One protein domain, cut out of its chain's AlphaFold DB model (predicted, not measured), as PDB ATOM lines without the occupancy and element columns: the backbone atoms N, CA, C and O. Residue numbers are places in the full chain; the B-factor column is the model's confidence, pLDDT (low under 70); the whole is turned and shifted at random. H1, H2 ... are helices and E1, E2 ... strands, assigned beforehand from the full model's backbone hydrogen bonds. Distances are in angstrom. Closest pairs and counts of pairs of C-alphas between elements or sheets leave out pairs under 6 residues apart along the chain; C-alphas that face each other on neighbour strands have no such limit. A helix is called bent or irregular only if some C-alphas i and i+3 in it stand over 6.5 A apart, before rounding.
ATOM      1  N   GLU A   4     185.463 191.764 172.860       83.31
ATOM      2  CA  GLU A   4     185.623 191.058 174.144       83.31
ATOM      3  C   GLU A   4     184.443 190.138 174.510       83.31
ATOM      4  O   GLU A   4     184.633 189.055 175.070       83.31
ATOM      5  N   TYR A   5     183.204 190.550 174.218       83.00
ATOM      6  CA  TYR A   5     182.049 189.700 174.508       83.00
ATOM      7  C   TYR A   5     181.954 188.535 173.521       83.00
ATOM      8  O   TYR A   5     181.644 187.424 173.939       83.00
ATOM      9  N   LEU A   6     182.260 188.762 172.239       79.31
ATOM     10  CA  LEU A   6     182.324 187.690 171.247       79.31
ATOM     11  C   LEU A   6     183.453 186.704 171.570       79.31
ATOM     12  O   LEU A   6     183.204 185.503 171.577       79.31
ATOM     13  N   ASP A   7     184.627 187.196 171.963       86.69
ATOM     14  CA  ASP A   7     185.751 186.371 172.414       86.69
ATOM     15  C   ASP A   7     185.346 185.486 173.602       86.69
ATOM     16  O   ASP A   7     185.619 184.282 173.631       86.69
ATOM     17  N   TYR A   8     184.621 186.052 174.577       88.12
ATOM     18  CA  TYR A   8     184.060 185.269 175.676       88.12
ATOM     19  C   TYR A   8     183.096 184.190 175.178       88.12
ATOM     20  O   TYR A   8     183.150 183.060 175.664       88.12
ATOM     21  N   ILE A   9     182.207 184.518 174.237       84.88
ATOM     22  CA  ILE A   9     181.256 183.561 173.663       84.88
ATOM     23  C   ILE A   9     181.988 182.422 172.961       84.88
ATOM     24  O   ILE A   9     181.638 181.264 173.190       84.88
ATOM     25  N   GLU A  10     183.013 182.720 172.166       85.94
ATOM     26  CA  GLU A  10     183.838 181.710 171.506       85.94
ATOM     27  C   GLU A  10     184.500 180.772 172.517       85.94
ATOM     28  O   GLU A  10     184.416 179.543 172.399       85.94
ATOM     29  N   ASP A  11     185.093 181.326 173.571       89.75
ATOM     30  CA  ASP A  11     185.717 180.539 174.631       89.75
ATOM     31  C   ASP A  11     184.711 179.764 175.486       89.75
ATOM     32  O   ASP A  11     185.021 178.679 175.994       89.75
ATOM     33  N   TYR A  12     183.511 180.306 175.677       87.56
ATOM     34  CA  TYR A  12     182.442 179.651 176.415       87.56
ATOM     35  C   TYR A  12     181.847 178.498 175.605       87.56
ATOM     36  O   TYR A  12     181.688 177.398 176.133       87.56
ATOM     37  N   ALA A  13     181.618 178.703 174.308       84.44
ATOM     38  CA  ALA A  13     181.118 177.701 173.373       84.44
ATOM     39  C   ALA A  13     182.002 176.444 173.348       84.44
ATOM     40  O   ALA A  13     181.487 175.329 173.345       84.44
ATOM     41  N   ARG A  14     183.329 176.597 173.453       86.38
ATOM     42  CA  ARG A  14     184.280 175.468 173.549       86.38
ATOM     43  C   ARG A  14     184.098 174.596 174.800       86.38
ATOM     44  O   ARG A  14     184.563 173.460 174.823       86.38
ATOM     45  N   LYS A  15     183.454 175.116 175.850       88.75
ATOM     46  CA  LYS A  15     183.240 174.441 177.148       88.75
ATOM     47  C   LYS A  15     181.822 173.876 177.290       88.75
ATOM     48  O   LYS A  15     181.524 173.196 178.273       88.75
ATOM     49  N   VAL A  16     180.944 174.187 176.341       86.00
ATOM     50  CA  VAL A  16     179.527 173.831 176.361       86.00
ATOM     51  C   VAL A  16     179.311 172.455 175.729       86.00
ATOM     52  O   VAL A  16     179.797 172.163 174.642       86.00
ATOM     53  N   ASP A  17     178.526 171.605 176.395       87.31
ATOM     54  CA  ASP A  17     178.042 170.347 175.820       87.31
ATOM     55  C   ASP A  17     176.767 170.615 175.013       87.31
ATOM     56  O   ASP A  17     175.647 170.610 175.533       87.31
ATOM     57  N   PHE A  18     176.936 170.871 173.718       80.50
ATOM     58  CA  PHE A  18     175.821 171.234 172.851       80.50
ATOM     59  C   PHE A  18     174.772 170.131 172.693       80.50
ATOM     60  O   PHE A  18     173.597 170.433 172.475       80.50
ATOM     61  N   LYS A  19     175.151 168.854 172.826       81.56
ATOM     62  CA  LYS A  19     174.179 167.757 172.780       81.56
ATOM     63  C   LYS A  19     173.219 167.868 173.965       81.56
ATOM     64  O   LYS A  19     172.001 167.796 173.799       81.56
ATOM     65  N   LYS A  20     173.765 168.162 175.146       83.62
ATOM     66  CA  LYS A  20     172.992 168.351 176.374       83.62
ATOM     67  C   LYS A  20     172.089 169.588 176.344       83.62
ATOM     68  O   LYS A  20     171.060 169.577 177.015       83.62
ATOM     69  N   ILE A  21     172.419 170.625 175.565       76.69
ATOM     70  CA  ILE A  21     171.546 171.803 175.379       76.69
ATOM     71  C   ILE A  21     170.195 171.393 174.789       76.69
ATOM     72  O   ILE A  21     169.157 171.809 175.299       76.69
ATOM     73  N   GLY A  22     170.197 170.574 173.733       71.19
ATOM     74  CA  GLY A  22     168.964 170.161 173.058       71.19
ATOM     75  C   GLY A  22     168.113 169.180 173.871       71.19
ATOM     76  O   GLY A  22     166.896 169.149 173.715       71.19
ATOM     77  N   GLU A  23     168.746 168.390 174.739       79.94
ATOM     78  CA  GLU A  23     168.097 167.315 175.499       79.94
ATOM     79  C   GLU A  23     167.646 167.749 176.906       79.94
ATOM     80  O   GLU A  23     166.753 167.132 177.487       79.94
ATOM     81  N   ASN A  24     168.252 168.797 177.479       81.62
ATOM     82  CA  ASN A  24     168.019 169.204 178.864       81.62
ATOM     83  C   ASN A  24     167.685 170.703 178.984       81.62
ATOM     84  O   ASN A  24     168.596 171.539 178.996       81.62
ATOM     85  N   PRO A  25     166.400 171.050 179.197       78.56
ATOM     86  CA  PRO A  25     165.967 172.433 179.381       78.56
ATOM     87  C   PRO A  25     166.697 173.177 180.509       78.56
ATOM     88  O   PRO A  25     167.011 174.349 180.356       78.56
ATOM     89  N   PHE A  26     167.038 172.518 181.622       86.75
ATOM     90  CA  PHE A  26     167.770 173.166 182.720       86.75
ATOM     91  C   PHE A  26     169.221 173.485 182.352       86.75
ATOM     92  O   PHE A  26     169.776 174.475 182.823       86.75
ATOM     93  N   TYR A  27     169.851 172.648 181.522       86.75
ATOM     94  CA  TYR A  27     171.196 172.924 181.025       86.75
ATOM     95  C   TYR A  27     171.181 174.071 180.011       86.75
ATOM     96  O   TYR A  27     172.029 174.955 180.098       86.75
ATOM     97  N   PHE A  28     170.179 174.108 179.126       82.38
ATOM     98  CA  PHE A  28     169.921 175.250 178.247       82.38
ATOM     99  C   PHE A  28     169.778 176.559 179.044       82.38
ATOM    100  O   PHE A  28     170.505 177.513 178.777       82.38
ATOM    101  N   GLU A  29     168.910 176.588 180.063       82.50
ATOM    102  CA  GLU A  29     168.684 177.781 180.894       82.50
ATOM    103  C   GLU A  29     169.960 178.224 181.620       82.50
ATOM    104  O   GLU A  29     170.229 179.418 181.741       82.50
ATOM    105  N   LYS A  30     170.791 177.272 182.066       88.94
ATOM    106  CA  LYS A  30     172.095 177.582 182.658       88.94
ATOM    107  C   LYS A  30     173.011 178.292 181.654       88.94
ATOM    108  O   LYS A  30     173.537 179.351 181.975       88.94
ATOM    109  N   VAL A  31     173.186 177.728 180.457       86.56
ATOM    110  CA  VAL A  31     174.040 178.314 179.407       86.56
ATOM    111  C   VAL A  31     173.543 179.714 179.037       86.56
ATOM    112  O   VAL A  31     174.332 180.653 179.016       86.56
ATOM    113  N   TYR A  32     172.233 179.871 178.831       83.81
ATOM    114  CA  TYR A  32     171.605 181.164 178.550       83.81
ATOM    115  C   TYR A  32     171.850 182.199 179.660       83.81
ATOM    116  O   TYR A  32     172.194 183.351 179.377       83.81
ATOM    117  N   ARG A  33     171.715 181.791 180.929       85.12
ATOM    118  CA  ARG A  33     171.939 182.669 182.081       85.12
ATOM    119  C   ARG A  33     173.400 183.082 182.214       85.12
ATOM    120  O   ARG A  33     173.660 184.256 182.443       85.12
ATOM    121  N   ASP A  34     174.334 182.149 182.058       89.06
ATOM    122  CA  ASP A  34     175.771 182.426 182.179       89.06
ATOM    123  C   ASP A  34     176.231 183.429 181.109       89.06
ATOM    124  O   ASP A  34     177.017 184.335 181.388       89.06
ATOM    125  N   ILE A  35     175.685 183.319 179.895       86.31
ATOM    126  CA  ILE A  35     175.934 184.276 178.819       86.31
ATOM    127  C   ILE A  35     175.313 185.651 179.138       86.31
ATOM    128  O   ILE A  35     176.000 186.669 179.059       86.31
ATOM    129  N   SER A  36     174.045 185.681 179.558       81.81
ATOM    130  CA  SER A  36     173.342 186.919 179.943       81.81
ATOM    131  C   SER A  36     174.043 187.667 181.078       81.81
ATOM    132  O   SER A  36     174.203 188.880 181.014       81.81
ATOM    133  N   MET A  37     174.518 186.947 182.098       85.62
ATOM    134  CA  MET A  37     175.252 187.546 183.213       85.62
ATOM    135  C   MET A  37     176.579 188.151 182.759       85.62
ATOM    136  O   MET A  37     176.953 189.214 183.244       85.62
ATOM    137  N   LYS A  38     177.289 187.499 181.826       87.44
ATOM    138  CA  LYS A  38     178.545 188.055 181.319       87.44
ATOM    139  C   LYS A  38     178.323 189.335 180.521       87.44
ATOM    140  O   LYS A  38     179.133 190.252 180.612       87.44
ATOM    141  N   PHE A  39     177.230 189.397 179.767       82.31
ATOM    142  CA  PHE A  39     176.825 190.617 179.086       82.31
ATOM    143  C   PHE A  39     176.635 191.771 180.088       82.31
ATOM    144  O   PHE A  39     177.284 192.807 179.971       82.31
ATOM    145  N   GLU A  40     175.797 191.579 181.111       81.31
ATOM    146  CA  GLU A  40     175.518 192.620 182.113       81.31
ATOM    147  C   GLU A  40     176.777 193.045 182.891       81.31
ATOM    148  O   GLU A  40     176.960 194.232 183.151       81.31
ATOM    149  N   ASP A  41     177.669 192.100 183.206       87.25
ATOM    150  CA  ASP A  41     178.961 192.345 183.865       87.25
ATOM    151  C   ASP A  41     179.890 193.248 183.037       87.25
ATOM    152  O   ASP A  41     180.460 194.199 183.568       87.25
ATOM    153  N   LEU A  42     180.025 192.982 181.732       84.88
ATOM    154  CA  LEU A  42     180.925 193.745 180.859       84.88
ATOM    155  C   LEU A  42     180.442 195.169 180.605       84.88
ATOM    156  O   LEU A  42     181.248 196.095 180.532       84.88
ATOM    157  N   TYR A  43     179.136 195.339 180.424       76.06
ATOM    158  CA  TYR A  43     178.590 196.618 179.987       76.06
ATOM    159  C   TYR A  43     178.029 197.450 181.142       76.06
ATOM    160  O   TYR A  43     177.813 198.646 180.967       76.06
ATOM    161  N   GLY A  44     177.826 196.863 182.329       73.56
ATOM    162  CA  GLY A  44     177.344 197.564 183.526       73.56
ATOM    163  C   GLY A  44     175.939 198.159 183.384       73.56
ATOM    164  O   GLY A  44     175.497 198.910 184.253       73.56
ATOM    165  N   VAL A  45     175.252 197.842 182.287       70.19
ATOM    166  CA  VAL A  45     173.938 198.357 181.912       70.19
ATOM    167  C   VAL A  45     173.109 197.252 181.282       70.19
ATOM    168  O   VAL A  45     173.628 196.290 180.709       70.19
ATOM    169  N   SER A  46     171.790 197.412 181.354       67.31
ATOM    170  CA  SER A  46     170.895 196.588 180.553       67.31
ATOM    171  C   SER A  46     171.127 196.895 179.074       67.31
ATOM    172  O   SER A  46     171.289 198.052 178.689       67.31
ATOM    173  N   TYR A  47     171.047 195.880 178.214       62.06
ATOM    174  CA  TYR A  47     171.121 196.053 176.759       62.06
ATOM    175  C   TYR A  47     170.079 197.053 176.208       62.06
ATOM    176  O   TYR A  47     170.235 197.548 175.098       62.06
ATOM    177  N   ASN A  48     169.031 197.378 176.978       57.94
ATOM    178  CA  ASN A  48     168.031 198.402 176.652       57.94
ATOM    179  C   ASN A  48     168.588 199.834 176.604       57.94
ATOM    180  O   ASN A  48     167.911 200.729 176.102       57.94
ATOM    181  N   GLU A  49     169.782 200.061 177.147       62.03
ATOM    182  CA  GLU A  49     170.410 201.380 177.258       62.03
ATOM    183  C   GLU A  49     171.511 201.603 176.204       62.03
ATOM    184  O   GLU A  49     172.107 202.678 176.151       62.03
ATOM    185  N   MET A  50     171.779 200.605 175.353       68.62
ATOM    186  CA  MET A  50     172.810 200.662 174.309       68.62
ATOM    187  C   MET A  50     172.226 201.084 172.956       68.62
ATOM    188  O   MET A  50     171.018 201.040 172.765       68.62
ATOM    189  N   ASP A  51     173.074 201.490 172.006       69.81
ATOM    190  CA  ASP A  51     172.644 201.857 170.643       69.81
ATOM    191  C   ASP A  51     172.582 200.637 169.719       69.81
ATOM    192  O   ASP A  51     171.636 200.475 168.944       69.81
ATOM    193  N   GLU A  52     173.577 199.767 169.859       72.69
ATOM    194  CA  GLU A  52     173.762 198.490 169.178       72.69
ATOM    195  C   GLU A  52     174.334 197.503 170.190       72.69
ATOM    196  O   GLU A  52     175.036 197.926 171.103       72.69
ATOM    197  N   VAL A  53     174.029 196.211 170.089       71.56
ATOM    198  CA  VAL A  53     174.396 195.274 171.157       71.56
ATOM    199  C   VAL A  53     174.304 193.815 170.721       71.56
ATOM    200  O   VAL A  53     173.453 193.461 169.910       71.56
ATOM    201  N   TYR A  54     175.155 192.964 171.298       76.56
ATOM    202  CA  TYR A  54     175.060 191.509 171.200       76.56
ATOM    203  C   TYR A  54     174.231 190.951 172.362       76.56
ATOM    204  O   TYR A  54     174.719 190.858 173.485       76.56
ATOM    205  N   ILE A  55     172.980 190.574 172.108       75.88
ATOM    206  CA  ILE A  55     172.056 190.079 173.137       75.88
ATOM    207  C   ILE A  55     171.904 188.562 173.021       75.88
ATOM    208  O   ILE A  55     171.577 188.069 171.939       75.88
ATOM    209  N   PRO A  56     172.071 187.801 174.115       76.69
ATOM    210  CA  PRO A  56     171.662 186.407 174.122       76.69
ATOM    211  C   PRO A  56     170.149 186.282 174.010       76.69
ATOM    212  O   PRO A  56     169.385 186.991 174.663       76.69
ATOM    213  N   GLY A  57     169.700 185.310 173.236       76.25
ATOM    214  CA  GLY A  57     168.296 184.964 173.165       76.25
ATOM    215  C   GLY A  57     168.078 183.561 172.633       76.25
ATOM    216  O   GLY A  57     168.974 182.716 172.622       76.25
ATOM    217  N   THR A  58     166.833 183.293 172.256       73.56
ATOM    218  CA  THR A  58     166.408 181.980 171.778       73.56
ATOM    219  C   THR A  58     165.827 182.092 170.382       73.56
ATOM    220  O   THR A  58     164.932 182.904 170.149       73.56
ATOM    221  N   LEU A  59     166.287 181.228 169.482       72.38
ATOM    222  CA  LEU A  59     165.647 180.990 168.194       72.38
ATOM    223  C   LEU A  59     164.793 179.732 168.265       72.38
ATOM    224  O   LEU A  59     165.191 178.728 168.852       72.38
ATOM    225  N   LEU A  60     163.615 179.799 167.655       68.94
ATOM    226  CA  LEU A  60     162.786 178.637 167.374       68.94
ATOM    227  C   LEU A  60     162.856 178.371 165.879       68.94
ATOM    228  O   LEU A  60     162.557 179.271 165.094       68.94
ATOM    229  N   ASN A  61     163.237 177.153 165.509       67.06
ATOM    230  CA  ASN A  61     163.114 176.708 164.126       67.06
ATOM    231  C   ASN A  61     161.650 176.316 163.813       67.06
ATOM    232  O   ASN A  61     160.779 176.326 164.691       67.06
ATOM    233  N   ALA A  62     161.380 175.946 162.561       67.88
ATOM    234  CA  ALA A  62     160.073 175.513 162.066       67.88
ATOM    235  C   ALA A  62     159.496 174.308 162.835       67.88
ATOM    236  O   ALA A  62     158.277 174.176 162.945       67.88
ATOM    237  N   ASP A  63     160.359 173.486 163.435       71.06
ATOM    238  CA  ASP A  63     159.987 172.316 164.239       71.06
ATOM    239  C   ASP A  63     159.785 172.638 165.731       71.06
ATOM    240  O   ASP A  63     159.613 171.736 166.551       71.06
ATOM    241  N   ASN A  64     159.801 173.920 166.117       68.25
ATOM    242  CA  ASN A  64     159.774 174.401 167.507       68.25
ATOM    243  C   ASN A  64     160.970 173.959 168.369       68.25
ATOM    244  O   ASN A  64     160.904 174.001 169.603       68.25
ATOM    245  N   LYS A  65     162.085 173.572 167.751       71.50
ATOM    246  CA  LYS A  65     163.335 173.318 168.465       71.50
ATOM    247  C   LYS A  65     163.975 174.648 168.860       71.50
ATOM    248  O   LYS A  65     164.098 175.558 168.043       71.50
ATOM    249  N   LYS A  66     164.371 174.751 170.132       72.88
ATOM    250  CA  LYS A  66     165.045 175.928 170.693       72.88
ATOM    251  C   LYS A  66     166.544 175.874 170.434       72.88
ATOM    252  O   LYS A  66     167.184 174.864 170.720       72.88
ATOM    253  N   PHE A  67     167.090 176.996 169.993       73.00
ATOM    254  CA  PHE A  67     168.519 177.238 169.855       73.00
ATOM    255  C   PHE A  67     168.903 178.451 170.688       73.00
ATOM    256  O   PHE A  67     168.145 179.418 170.761       73.00
ATOM    257  N   ILE A  68     170.079 178.401 171.308       78.81
ATOM    258  CA  ILE A  68     170.690 179.592 171.899       78.81
ATOM    259  C   ILE A  68     171.311 180.382 170.756       78.81
ATOM    260  O   ILE A  68     172.007 179.807 169.914       78.81
ATOM    261  N   ALA A  69     171.043 181.679 170.736       81.25
ATOM    262  CA  ALA A  69     171.600 182.587 169.754       81.25
ATOM    263  C   ALA A  69     172.124 183.855 170.425       81.25
ATOM    264  O   ALA A  69     171.631 184.259 171.479       81.25
ATOM    265  N   ILE A  70     173.112 184.477 169.797       82.19
ATOM    266  CA  ILE A  70     173.582 185.820 170.118       82.19
ATOM    267  C   ILE A  70     173.197 186.713 168.954       82.19
ATOM    268  O   ILE A  70     173.582 186.466 167.814       82.19
ATOM    269  N   PHE A  71     172.411 187.735 169.247       80.50
ATOM    270  CA  PHE A  71     171.850 188.634 168.256       80.50
ATOM    271  C   PHE A  71     172.578 189.958 168.282       80.50
ATOM    272  O   PHE A  71     172.593 190.613 169.320       80.50
ATOM    273  N   PHE A  72     173.101 190.393 167.142       79.44
ATOM    274  CA  PHE A  72     173.493 191.782 166.969       79.44
ATOM    275  C   PHE A  72     172.247 192.608 166.637       79.44
ATOM    276  O   PHE A  72     171.605 192.401 165.603       79.44
ATOM    277  N   ILE A  73     171.851 193.495 167.548       74.56
ATOM    278  CA  ILE A  73     170.602 194.257 167.464       74.56
ATOM    279  C   ILE A  73     170.897 195.750 167.551       74.56
ATOM    280  O   ILE A  73     171.588 196.195 168.463       74.56
ATOM    281  N   GLY A  74     170.297 196.529 166.650       69.56
ATOM    282  CA  GLY A  74     170.200 197.983 166.758       69.56
ATOM    283  C   GLY A  74     169.053 198.383 167.673       69.56
ATOM    284  O   GLY A  74     167.890 198.412 167.263       69.56
ATOM    285  N   VAL A  75     169.367 198.722 168.918       67.12
ATOM    286  CA  VAL A  75     168.391 199.065 169.960       67.12
ATOM    287  C   VAL A  75     167.708 200.398 169.648       67.12
ATOM    288  O   VAL A  75     166.482 200.500 169.721       67.12
ATOM    289  N   ARG A  76     168.469 201.411 169.199       59.16
ATOM    290  CA  ARG A  76     167.911 202.727 168.824       59.16
ATOM    291  C   ARG A  76     166.975 202.678 167.617       59.16
ATOM    292  O   ARG A  76     166.087 203.518 167.505       59.16
ATOM    293  N   ASN A  77     167.123 201.671 166.760       55.09
ATOM    294  CA  ASN A  77     166.318 201.499 165.551       55.09
ATOM    295  C   ASN A  77     165.073 200.623 165.771       55.09
ATOM    296  O   ASN A  77     164.504 200.114 164.810       55.09
ATOM    297  N   GLY A  78     164.638 200.442 167.022       56.56
ATOM    298  CA  GLY A  78     163.458 199.632 167.338       56.56
ATOM    299  C   GLY A  78     163.729 198.129 167.338       56.56
ATOM    300  O   GLY A  78     162.798 197.353 167.160       56.56
ATOM    301  N   GLY A  79     164.981 197.704 167.539       60.94
ATOM    302  CA  GLY A  79     165.311 196.286 167.692       60.94
ATOM    303  C   GLY A  79     165.548 195.538 166.404       60.94
ATOM    304  O   GLY A  79     165.320 194.330 166.361       60.94
ATOM    305  N   ILE A  80     165.974 196.235 165.354       64.00
ATOM    306  CA  ILE A  80     166.323 195.580 164.098       64.00
ATOM    307  C   ILE A  80     167.525 194.680 164.372       64.00
ATOM    308  O   ILE A  80     168.598 195.153 164.747       64.00
ATOM    309  N   ASN A  81     167.313 193.375 164.230       70.25
ATOM    310  CA  ASN A  81     168.391 192.407 164.219       70.25
ATOM    311  C   ASN A  81     169.116 192.502 162.876       70.25
ATOM    312  O   ASN A  81     168.479 192.517 161.825       70.25
ATOM    313  N   TYR A  82     170.438 192.612 162.938       71.81
ATOM    314  CA  TYR A  82     171.294 192.701 161.757       71.81
ATOM    315  C   TYR A  82     172.031 191.397 161.471       71.81
ATOM    316  O   TYR A  82     172.461 191.195 160.343       71.81
ATOM    317  N   ARG A  83     172.237 190.577 162.508       77.00
ATOM    318  CA  ARG A  83     173.016 189.340 162.443       77.00
ATOM    319  C   ARG A  83     172.687 188.436 163.624       77.00
ATOM    320  O   ARG A  83     172.472 188.936 164.740       77.00
ATOM    321  N   ALA A  84     172.721 187.127 163.423       81.50
ATOM    322  CA  ALA A  84     172.651 186.136 164.489       81.50
ATOM    323  C   ALA A  84     173.839 185.162 164.454       81.50
ATOM    324  O   ALA A  84     174.279 184.735 163.397       81.50
ATOM    325  N   ILE A  85     174.314 184.755 165.630       85.31
ATOM    326  CA  ILE A  85     175.236 183.624 165.796       85.31
ATOM    327  C   ILE A  85     174.502 182.553 166.588       85.31
ATOM    328  O   ILE A  85     173.971 182.842 167.662       85.31
ATOM    329  N   ILE A  86     174.481 181.317 166.096       84.38
ATOM    330  CA  ILE A  86     173.815 180.194 166.764       84.38
ATOM    331  C   ILE A  86     174.810 179.192 167.322       84.38
ATOM    332  O   ILE A  86     175.884 178.955 166.777       84.38
ATOM    333  N   PHE A  87     174.393 178.541 168.402       82.38
ATOM    334  CA  PHE A  87     175.119 177.452 169.037       82.38
ATOM    335  C   PHE A  87     174.610 176.130 168.453       82.38
ATOM    336  O   PHE A  87     173.643 175.551 168.955       82.38
ATOM    337  N   HIS A  88     175.232 175.663 167.369       81.25
ATOM    338  CA  HIS A  88     174.841 174.439 166.678       81.25
ATOM    339  C   HIS A  88     175.570 173.205 167.234       81.25
ATOM    340  O   HIS A  88     176.800 173.181 167.295       81.25
ATOM    341  N   PRO A  89     174.863 172.109 167.566       76.88
ATOM    342  CA  PRO A  89     175.487 170.942 168.185       76.88
ATOM    343  C   PRO A  89     176.478 170.186 167.306       76.88
ATOM    344  O   PRO A  89     177.356 169.508 167.831       76.88
ATOM    345  N   LYS A  90     176.337 170.286 165.984       82.88
ATOM    346  CA  LYS A  90     177.222 169.616 165.025       82.88
ATOM    347  C   LYS A  90     178.373 170.501 164.547       82.88
ATOM    348  O   LYS A  90     179.450 169.983 164.280       82.88
ATOM    349  N   TYR A  91     178.133 171.805 164.420       82.50
ATOM    350  CA  TYR A  91     179.040 172.727 163.726       82.50
ATOM    351  C   TYR A  91     179.675 173.762 164.667       82.50
ATOM    352  O   TYR A  91     180.572 174.485 164.256       82.50
ATOM    353  N   GLY A  92     179.264 173.808 165.940       82.50
ATOM    354  CA  GLY A  92     179.739 174.797 166.901       82.50
ATOM    355  C   GLY A  92     179.034 176.138 166.721       82.50
ATOM    356  O   GLY A  92     177.818 176.177 166.538       82.50
ATOM    357  N   LEU A  93     179.788 177.232 166.811       84.81
ATOM    358  CA  LEU A  93     179.261 178.554 166.488       84.81
ATOM    359  C   LEU A  93     179.098 178.662 164.976       84.81
ATOM    360  O   LEU A  93     180.051 178.431 164.237       84.81
ATOM    361  N   VAL A  94     177.889 178.990 164.543       85.06
ATOM    362  CA  VAL A  94     177.588 179.240 163.135       85.06
ATOM    363  C   VAL A  94     177.029 180.642 163.038       85.06
ATOM    364  O   VAL A  94     176.104 180.990 163.777       85.06
ATOM    365  N   ASP A  95     177.610 181.438 162.159       85.00
ATOM    366  CA  ASP A  95     177.118 182.767 161.860       85.00
ATOM    367  C   ASP A  95     175.994 182.716 160.824       85.00
ATOM    368  O   ASP A  95     176.010 181.853 159.950       85.00
ATOM    369  N   GLU A  96     175.023 183.622 160.918       81.44
ATOM    370  CA  GLU A  96     173.892 183.705 159.992       81.44
ATOM    371  C   GLU A  96     174.331 183.810 158.530       81.44
ATOM    372  O   GLU A  96     173.730 183.154 157.674       81.44
ATOM    373  N   ASP A  97     175.408 184.553 158.259       83.19
ATOM    374  CA  ASP A  97     175.965 184.688 156.910       83.19
ATOM    375  C   ASP A  97     176.486 183.342 156.365       83.19
ATOM    376  O   ASP A  97     176.439 183.100 155.160       83.19
ATOM    377  N   ASP A  98     176.900 182.432 157.251       86.44
ATOM    378  CA  ASP A  98     177.458 181.120 156.913       86.44
ATOM    379  C   ASP A  98     176.400 179.998 156.911       86.44
ATOM    380  O   ASP A  98     176.711 178.838 156.626       86.44
ATOM    381  N   PHE A  99     175.131 180.286 157.237       84.56
ATOM    382  CA  PHE A  99     174.104 179.243 157.392       84.56
ATOM    383  C   PHE A  99     173.887 178.417 156.130       84.56
ATOM    384  O   PHE A  99     173.710 177.205 156.233       84.56
ATOM    385  N   GLN A 100     173.894 179.051 154.958       82.25
ATOM    386  CA  GLN A 100     173.696 178.347 153.686       82.25
ATOM    387  C   GLN A 100     174.838 177.379 153.364       82.25
ATOM    388  O   GLN A 100     174.599 176.355 152.727       82.25
ATOM    389  N   ASP A 101     176.051 177.689 153.820       86.19
ATOM    390  CA  ASP A 101     177.256 176.929 153.492       86.19
ATOM    391  C   ASP A 101     177.563 175.841 154.531       86.19
ATOM    392  O   ASP A 101     178.140 174.800 154.206       86.19
ATOM    393  N   VAL A 102     177.181 176.067 155.793       86.06
ATOM    394  CA  VAL A 102     177.496 175.173 156.919       86.06
ATOM    395  C   VAL A 102     176.361 174.197 157.227       86.06
ATOM    396  O   VAL A 102     176.620 173.046 157.597       86.06
ATOM    397  N   LEU A 103     175.104 174.628 157.108       82.81
ATOM    398  CA  LEU A 103     173.952 173.789 157.423       82.81
ATOM    399  C   LEU A 103     173.581 172.909 156.226       82.81
ATOM    400  O   LEU A 103     173.716 173.302 155.071       82.81
ATOM    401  N   SER A 104     173.066 171.708 156.492       84.75
ATOM    402  CA  SER A 104     172.405 170.950 155.425       84.75
ATOM    403  C   SER A 104     171.166 171.695 154.925       84.75
ATOM    404  O   SER A 104     170.565 172.470 155.663       84.75
ATOM    405  N   GLU A 105     170.747 171.425 153.689       81.62
ATOM    406  CA  GLU A 105     169.556 172.046 153.094       81.62
ATOM    407  C   GLU A 105     168.313 171.891 153.991       81.62
ATOM    408  O   GLU A 105     167.571 172.848 154.194       81.62
ATOM    409  N   GLU A 106     168.131 170.720 154.610       80.81
ATOM    410  CA  GLU A 106     167.051 170.464 155.572       80.81
ATOM    411  C   GLU A 106     167.184 171.321 156.843       80.81
ATOM    412  O   GLU A 106     166.216 171.964 157.254       80.81
ATOM    413  N   GLU A 107     168.377 171.384 157.450       77.25
ATOM    414  CA  GLU A 107     168.643 172.229 158.622       77.25
ATOM    415  C   GLU A 107     168.399 173.707 158.290       77.25
ATOM    416  O   GLU A 107     167.654 174.372 159.011       77.25
ATOM    417  N   TYR A 108     168.945 174.200 157.176       77.06
ATOM    418  CA  TYR A 108     168.788 175.575 156.708       77.06
ATOM    419  C   TYR A 108     167.313 175.936 156.507       77.06
ATOM    420  O   TYR A 108     166.826 176.894 157.108       77.06
ATOM    421  N   LEU A 109     166.566 175.126 155.748       73.44
ATOM    422  CA  LEU A 109     165.135 175.336 155.510       73.44
ATOM    423  C   LEU A 109     164.313 175.268 156.803       73.44
ATOM    424  O   LEU A 109     163.348 176.023 156.955       73.44
ATOM    425  N   SER A 110     164.704 174.418 157.758       70.62
ATOM    426  CA  SER A 110     164.051 174.348 159.067       70.62
ATOM    427  C   SER A 110     164.238 175.637 159.866       70.62
ATOM    428  O   SER A 110     163.361 176.005 160.647       70.62
ATOM    429  N   MET A 111     165.339 176.366 159.678       68.38
ATOM    430  CA  MET A 111     165.592 177.585 160.437       68.38
ATOM    431  C   MET A 111     164.766 178.789 159.950       68.38
ATOM    432  O   MET A 111     164.435 179.649 160.757       68.38
ATOM    433  N   ILE A 112     164.316 178.818 158.688       55.72
ATOM    434  CA  ILE A 112     163.723 180.001 158.015       55.72
ATOM    435  C   ILE A 112     162.392 180.511 158.625       55.72
ATOM    436  O   ILE A 112     161.986 181.643 158.369       55.72
ATOM    437  N   HIS A 113     161.728 179.766 159.514       50.81
ATOM    438  CA  HIS A 113     160.520 180.236 160.216       50.81
ATOM    439  C   HIS A 113     160.801 180.808 161.614       50.81
ATOM    440  O   HIS A 113     160.083 180.508 162.573       50.81
TER     441      HIS A 113
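AT A GLANCE: This is residues 4 to 113 of the 134 residues of an uncharacterized protein of Clostridium ljungdahlii (UniProt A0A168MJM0). A strongly twisted antiparallel sheet of four strands has three helices on one face: the long H3 runs along E1 and E2, H1 lies side by side with it toward E4, and H2 makes a corner before H3. Two short helices, H4 and H5, follow the last strand, H4 packing beside E3 and H5 farther out. The printed part has 110 residues, with five named helices and four named strands in the order H1 H2 H3 E1 E2 E3 E4 H4 H5. Across the sheet E1 E2 E3 E4 make a meander, each strand the antiparallel neighbour of the one before; the class is mixed. The whole is compact, with a radius of gyration of the C-alphas of 13.9 A and spans of 38 by 29 by 23 A.

HOW THE PARTS SIT: H1, residues 4 to 13, touches residues 35 to 42 alone of H3, residues 25 to 43, at a shallow tilt of 20 degrees, opposite ways; their closest C-alphas, Tyr 5 and Phe 39, are 7.0 A apart. H2, residues 18 to 23, touches H3 only at the corner, closest at C-alphas 21 and 28, 4.8 A. These helices lie on the same face of the sheet of E1, residues 52 to 60, E2, 66 to 74, E3, 80 to 88, and E4, 92 to 95. H3 lies over E1 and E2 at a height over the sheet of 9.7 A, its closest C-alpha pair with E1 being Ser 36 and Pro 56, 6.1 A. Within hydrogen-bond range are N 55 and O 71 in the hairpin E1 and E2, 2.8 A, N 72 and O 83 in E2 and E3, 2.9 A, and N 88 and O 92 in E3 and E4, 2.8 A. H4, residues 96 to 102, is only just at the sheet's level, with a height of 3.8 A. H5, residues 105 to 111, is close but not clearly touching H4, closest at C-alphas 100 and 108, 6.4 A. Every O i to N i+4 pair is within hydrogen-bond range in H1, H3 and H5; H2 has 1 of 2, and H4 1 of 3 beside 2 of 4 O i to N i+3 pairs.

IN THESE COORDINATES: H1 begins at C-alpha 4 (185.623, 191.058, 174.144) and is 14.1 A long; H3 measures 27.3 A. E1, E2 and E3 measure 22.8, 23.0 and 22.9 A, and bend at residues 56, 70 and 83. H4 is irregular, with C-alphas 97 and 100 7.5 A apart. H5 ends at C-alpha 111 (165.592, 177.585, 160.437).

THE WHOLE: The C-alphas farthest apart, Gly 44 and Glu 105, are 40.5 A apart. The printed part has no cut and no long link. Mean pLDDT of the printed part is 77.9; residues 46 to 51, 60 to 62, 64, 74 to 80 and 111 to 113 are under 70.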